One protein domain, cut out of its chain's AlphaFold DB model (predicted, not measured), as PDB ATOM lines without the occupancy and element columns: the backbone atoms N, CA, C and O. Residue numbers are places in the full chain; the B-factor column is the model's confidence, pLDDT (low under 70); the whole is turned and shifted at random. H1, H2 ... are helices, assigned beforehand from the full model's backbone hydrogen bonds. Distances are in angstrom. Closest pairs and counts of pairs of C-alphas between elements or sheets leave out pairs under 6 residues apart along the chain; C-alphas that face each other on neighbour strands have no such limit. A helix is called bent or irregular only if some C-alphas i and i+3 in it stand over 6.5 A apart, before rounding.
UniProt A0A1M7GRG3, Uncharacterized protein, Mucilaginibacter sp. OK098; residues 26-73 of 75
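Overview. This is residues 26 to 73 of the 75 residues of an uncharacterized protein of Mucilaginibacter sp. OK098 (UniProt A0A1M7GRG3). The longest helix, H2, makes a helical hairpin with H1, and shorter H3 packs across both. The 48 printed residues hold H1, H2, H3 in order, no named strand: class all helix. The whole is compact and rounded, radius of gyration of the C-alphas 9.3 A, spans 25 by 18 by 15 A.

Along the chain. Find C-alpha 42 at (25.901, 97.440, 75.619), where H2, residues 42 to 54, begins its 17.7 A. H1, residues 27 to 38, runs 17.6 A. H3, residues 63 to 70, 10.4 A, ends at C-alpha 70, (20.112, 99.245, 64.877). H1 is irregular, C-alphas 34 and 37 being 7.3 A apart; H2 only just, C-alphas 44 and 47 being 6.6 A apart.

Arrangement. Packing is mostly crossed, with no shallow tilt. H2 touches H1, closest C-alphas Tyr 49 and Asn 38, 5.2 A, opposite ways at a steep tilt of 40 degrees. H3, only just about perpendicular to each, touches H2 at 72 degrees, closest C-alphas Pro 63 and Ile 50, 5.9 A, and H1 at 73 degrees, Gly 66 and Trp 32, 5.3 A. Every O i to N i+4 pair is within hydrogen-bond range in H3, 7 of 9 in H2, 6 of 8 in H1.

Size, cuts and confidence. The farthest C-alphas, Asp 26 and Thr 43, are 26.4 A apart. The printed part has no cut and no long link. Residues 41 to 44 and 73 have pLDDT under 70.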
ATOM      1  N   ASP A  26      20.262  93.528  52.119       70.06
ATOM      2  CA  ASP A  26      21.552  93.080  52.566       70.06
ATOM      3  C   ASP A  26      21.263  92.086  53.702       70.06
ATOM      4  O   ASP A  26      20.541  92.433  54.648       70.06
ATOM      5  N   PRO A  27      21.641  90.806  53.541       73.50
ATOM      6  CA  PRO A  27      21.219  89.766  54.468       73.50
ATOM      7  C   PRO A  27      21.646  90.137  55.892       73.50
ATOM      8  O   PRO A  27      20.919  89.844  56.841       73.50
ATOM      9  N   CYS A  28      22.744  90.891  56.021       81.31
ATOM     10  CA  CYS A  28      23.176  91.490  57.271       81.31
ATOM     11  C   CYS A  28      22.143  92.465  57.832       81.31
ATOM     12  O   CYS A  28      21.727  92.287  58.964       81.31
ATOM     13  N   SER A  29      21.650  93.425  57.052       83.75
ATOM     14  CA  SER A  29      20.612  94.377  57.467       83.75
ATOM     15  C   SER A  29      19.340  93.697  57.980       83.75
ATOM     16  O   SER A  29      18.807  94.099  59.014       83.75
ATOM     17  N   ASN A  30      18.879  92.627  57.324       85.25
ATOM     18  CA  ASN A  30      17.736  91.854  57.822       85.25
ATOM     19  C   ASN A  30      18.051  91.144  59.148       85.25
ATOM     20  O   ASN A  30      17.228  91.178  60.063       85.25
ATOM     21  N   ALA A  31      19.232  90.532  59.271       85.06
ATOM     22  CA  ALA A  31      19.663  89.900  60.516       85.06
ATOM     23  C   ALA A  31      19.843  90.925  61.645       85.06
ATOM     24  O   ALA A  31      19.417  90.684  62.767       85.06
ATOM     25  N   TRP A  32      20.389  92.105  61.353       88.31
ATOM     26  CA  TRP A  32      20.559  93.193  62.312       88.31
ATOM     27  C   TRP A  32      19.218  93.656  62.868       88.31
ATOM     28  O   TRP A  32      19.072  93.764  64.082       88.31
ATOM     29  N   VAL A  33      18.226  93.876  61.999       86.62
ATOM     30  CA  VAL A  33      16.866  94.255  62.408       86.62
ATOM     31  C   VAL A  33      16.195  93.133  63.199       86.62
ATOM     32  O   VAL A  33      15.541  93.406  64.202       86.62
ATOM     33  N   ALA A  34      16.380  91.872  62.810       86.12
ATOM     34  CA  ALA A  34      15.831  90.740  63.555       86.12
ATOM     35  C   ALA A  34      16.480  90.576  64.941       86.12
ATOM     36  O   ALA A  34      15.806  90.212  65.902       86.12
ATOM     37  N   CYS A  35      17.767  90.904  65.057       87.12
ATOM     38  CA  CYS A  35      18.523  90.870  66.304       87.12
ATOM     39  C   CYS A  35      18.409  92.160  67.129       87.12
ATOM     40  O   CYS A  35      18.885  92.176  68.262       87.12
ATOM     41  N   HIS A  36      17.734  93.201  66.625       86.25
ATOM     42  CA  HIS A  36      17.484  94.466  67.327       86.25
ATOM     43  C   HIS A  36      16.888  94.326  68.743       86.25
ATOM     44  O   HIS A  36      17.280  95.091  69.618       86.25
ATOM     45  N   PRO A  37      16.004  93.357  69.058       83.94
ATOM     46  CA  PRO A  37      15.526  93.162  70.431       83.94
ATOM     47  C   PRO A  37      16.649  92.879  71.441       83.94
ATOM     48  O   PRO A  37      16.467  93.087  72.637       83.94
ATOM     49  N   ASN A  38      17.818  92.439  70.964       82.31
ATOM     50  CA  ASN A  38      19.018  92.241  71.770       82.31
ATOM     51  C   ASN A  38      19.856  93.522  71.925       82.31
ATOM     52  O   ASN A  38      20.949  93.450  72.465       82.31
ATOM     53  N   CYS A  39      19.395  94.691  71.475       77.00
ATOM     54  CA  CYS A  39      20.090  95.979  71.606       77.00
ATOM     55  C   CYS A  39      19.976  96.614  73.013       77.00
ATOM     56  O   CYS A  39      19.939  97.832  73.138       77.00
ATOM     57  N   GLY A  40      19.885  95.817  74.086       72.81
ATOM     58  CA  GLY A  40      19.845  96.316  75.470       72.81
ATOM     59  C   GLY A  40      21.158  96.978  75.935       72.81
ATOM     60  O   GLY A  40      21.946  97.479  75.136       72.81
ATOM     61  N   HIS A  41      21.442  96.966  77.246       64.81
ATOM     62  CA  HIS A  41      22.700  97.499  77.795       64.81
ATOM     63  C   HIS A  41      23.935  96.920  77.075       64.81
ATOM     64  O   HIS A  41      24.167  95.711  77.101       64.81
ATOM     65  N   PHE A  42      24.766  97.792  76.490       63.22
ATOM     66  CA  PHE A  42      25.901  97.440  75.619       63.22
ATOM     67  C   PHE A  42      26.764  96.275  76.132       63.22
ATOM     68  O   PHE A  42      27.099  95.358  75.387       63.22
ATOM     69  N   THR A  43      27.086  96.273  77.426       59.41
ATOM     70  CA  THR A  43      27.985  95.295  78.055       59.41
ATOM     71  C   THR A  43      27.409  93.886  78.187       59.41
ATOM     72  O   THR A  43      28.172  92.926  78.189       59.41
ATOM     73  N   THR A  44      26.089  93.739  78.301       63.19
ATOM     74  CA  THR A  44      25.417  92.437  78.478       63.19
ATOM     75  C   THR A  44      24.689  91.987  77.219       63.19
ATOM     76  O   THR A  44      24.420  90.803  77.058       63.19
ATOM     77  N   SER A  45      24.372  92.922  76.330       74.94
ATOM     78  CA  SER A  45      23.462  92.702  75.212       74.94
ATOM     79  C   SER A  45      24.184  92.570  73.861       74.94
ATOM     80  O   SER A  45      23.662  91.927  72.951       74.94
ATOM     81  N   TYR A  46      25.433  93.051  73.745       82.31
ATOM     82  CA  TYR A  46      26.240  92.890  72.526       82.31
ATOM     83  C   TYR A  46      26.601  91.427  72.224       82.31
ATOM     84  O   TYR A  46      26.532  91.001  71.073       82.31
ATOM     85  N   SER A  47      26.924  90.622  73.240       85.06
ATOM     86  CA  SER A  47      27.212  89.191  73.050       85.06
ATOM     87  C   SER A  47      25.987  88.431  72.534       85.06
ATOM     88  O   SER A  47      26.092  87.695  71.557       85.06
ATOM     89  N   THR A  48      24.812  88.670  73.124       86.38
ATOM     90  CA  THR A  48      23.536  88.086  72.680       86.38
ATOM     91  C   THR A  48      23.191  88.501  71.251       86.38
ATOM     92  O   THR A  48      22.715  87.687  70.462       86.38
ATOM     93  N   TYR A  49      23.483  89.749  70.889       87.25
ATOM     94  CA  TYR A  49      23.300  90.247  69.532       87.25
ATOM     95  C   TYR A  49      24.228  89.567  68.519       87.25
ATOM     96  O   TYR A  49      23.760  89.148  67.462       87.25
ATOM     97  N   ILE A  50      25.513  89.378  68.848       86.62
ATOM     98  CA  ILE A  50      26.441  88.627  67.988       86.62
ATOM     99  C   ILE A  50      25.965  87.183  67.815       86.62
ATOM    100  O   ILE A  50      25.911  86.709  66.686       86.62
ATOM    101  N   THR A  51      25.582  86.496  68.896       88.44
ATOM    102  CA  THR A  51      25.068  85.115  68.826       88.44
ATOM    103  C   THR A  51      23.811  85.021  67.961       88.44
ATOM    104  O   THR A  51      23.651  84.073  67.191       88.44
ATOM    105  N   CYS A  52      22.933  86.022  68.049       88.00
ATOM    106  CA  CYS A  52      21.766  86.114  67.187       88.00
ATOM    107  C   CYS A  52      22.172  86.240  65.710       88.00
ATOM    108  O   CYS A  52      21.678  85.464  64.903       88.00
ATOM    109  N   ILE A  53      23.111  87.131  65.357       87.12
ATOM    110  CA  ILE A  53      23.603  87.287  63.973       87.12
ATOM    111  C   ILE A  53      24.279  86.010  63.467       87.12
ATOM    112  O   ILE A  53      24.040  85.601  62.332       87.12
ATOM    113  N   ASP A  54      25.098  85.374  64.302       86.31
ATOM    114  CA  ASP A  54      25.822  84.147  63.960       86.31
ATOM    115  C   ASP A  54      24.862  82.998  63.601       86.31
ATOM    116  O   ASP A  54      25.102  82.256  62.649       86.31
ATOM    117  N   SER A  55      23.698  82.944  64.259       87.00
ATOM    118  CA  SER A  55      22.632  81.970  63.972       87.00
ATOM    119  C   SER A  55      22.023  82.111  62.569       87.00
ATOM    120  O   SER A  55      21.413  81.167  62.069       87.00
ATOM    121  N   TYR A  56      22.186  83.262  61.904       83.19
ATOM    122  CA  TYR A  56      21.755  83.434  60.512       83.19
ATOM    123  C   TYR A  56      22.770  82.874  59.500       83.19
ATOM    124  O   TYR A  56      22.456  82.821  58.310       83.19
ATOM    125  N   HIS A  57      23.964  82.450  59.940       79.12
ATOM    126  CA  HIS A  57      25.036  81.911  59.092       79.12
ATOM    127  C   HIS A  57      25.401  82.811  57.897       79.12
ATOM    128  O   HIS A  57      25.753  82.329  56.817       79.12
ATOM    129  N   ILE A  58      25.315  84.135  58.072       77.69
ATOM    130  CA  ILE A  58      25.599  85.093  57.001       77.69
ATOM    131  C   ILE A  58      27.073  85.489  57.055       77.69
ATOM    132  O   ILE A  58      27.535  86.149  57.985       77.69
ATOM    133  N   THR A  59      27.823  85.106  56.028       72.69
ATOM    134  CA  THR A  59      29.229  85.476  55.868       72.69
ATOM    135  C   THR A  59      29.381  86.926  55.404       72.69
ATOM    136  O   THR A  59      28.670  87.393  54.519       72.69
ATOM    137  N   GLY A  60      30.342  87.645  55.993       71.19
ATOM    138  CA  GLY A  60      30.678  89.023  55.605       71.19
ATOM    139  C   GLY A  60      29.907  90.124  56.341       71.19
ATOM    140  O   GLY A  60      30.176  91.300  56.110       71.19
ATOM    141  N   CYS A  61      29.003  89.778  57.259       74.75
ATOM    142  CA  CYS A  61      28.334  90.757  58.111       74.75
ATOM    143  C   CYS A  61      29.222  91.173  59.278       74.75
ATOM    144  O   CYS A  61      29.675  90.324  60.039       74.75
ATOM    145  N   SER A  62      29.422  92.478  59.470       82.56
ATOM    146  CA  SER A  62      30.061  93.005  60.678       82.56
ATOM    147  C   SER A  62      29.007  93.210  61.778       82.56
ATOM    148  O   SER A  62      28.140  94.076  61.622       82.56
ATOM    149  N   PRO A  63      29.057  92.465  62.902       80.25
ATOM    150  CA  PRO A  63      28.124  92.654  64.016       80.25
ATOM    151  C   PRO A  63      28.247  94.048  64.640       80.25
ATOM    152  O   PRO A  63      27.252  94.637  65.040       80.25
ATOM    153  N   LEU A  64      29.457  94.614  64.656       81.75
ATOM    154  CA  LEU A  64      29.725  95.983  65.112       81.75
ATOM    155  C   LEU A  64      29.019  97.030  64.243       81.75
ATOM    156  O   LEU A  64      28.444  97.982  64.767       81.75
ATOM    157  N   GLN A  65      29.043  96.846  62.920       83.12
ATOM    158  CA  GLN A  65      28.348  97.738  61.994       83.12
ATOM    159  C   GLN A  65      26.834  97.659  62.206       83.12
ATOM    160  O   GLN A  65      26.186  98.693  62.344       83.12
ATOM    161  N   GLY A  66      26.289  96.443  62.298       82.88
ATOM    162  CA  GLY A  66      24.873  96.231  62.585       82.88
ATOM    163  C   GLY A  66      24.443  96.849  63.907       82.88
ATOM    164  O   GLY A  66      23.448  97.568  63.950       82.88
ATOM    165  N   TRP A  67      25.236  96.654  64.960       84.38
ATOM    166  CA  TRP A  67      24.986  97.249  66.267       84.38
ATOM    167  C   TRP A  67      24.938  98.778  66.193       84.38
ATOM    168  O   TRP A  67      24.023  99.385  66.733       84.38
ATOM    169  N   GLY A  68      25.858  99.422  65.472       82.25
ATOM    170  CA  GLY A  68      25.802 100.871  65.255       82.25
ATOM    171  C   GLY A  68      24.547 101.329  64.501       82.25
ATOM    172  O   GLY A  68      23.999 102.383  64.810       82.25
ATOM    173  N   VAL A  69      24.061 100.531  63.546       83.50
ATOM    174  CA  VAL A  69      22.877 100.854  62.730       83.50
ATOM    175  C   VAL A  69      21.573 100.688  63.511       83.50
ATOM    176  O   VAL A  69      20.728 101.578  63.464       83.50
ATOM    177  N   VAL A  70      21.385  99.560  64.205       84.88
ATOM    178  CA  VAL A  70      20.112  99.245  64.877       84.88
ATOM    179  C   VAL A  70      20.124  99.568  66.372       84.88
ATOM    180  O   VAL A  70      19.099  99.962  66.911       84.88
ATOM    181  N   CYS A  71      21.276  99.474  67.038       78.44
ATOM    182  CA  CYS A  71      21.431  99.744  68.469       78.44
ATOM    183  C   CYS A  71      22.091 101.107  68.762       78.44
ATOM    184  O   CYS A  71      22.266 101.470  69.921       78.44
ATOM    185  N   GLY A  72      22.473 101.890  67.746       70.38
ATOM    186  CA  GLY A  72      23.127 103.194  67.935       70.38
ATOM    187  C   GLY A  72      22.221 104.292  68.505       70.38
ATOM    188  O   GLY A  72      22.715 105.342  68.903       70.38
ATOM    189  N   ASN A  73      20.907 104.053  68.557       60.28
ATOM    190  CA  ASN A  73      19.910 105.015  69.036       60.28
ATOM    191  C   ASN A  73      19.601 104.901  70.542       60.28
ATOM    192  O   ASN A  73      18.771 105.654  71.041       60.28
TER     193      ASN A  73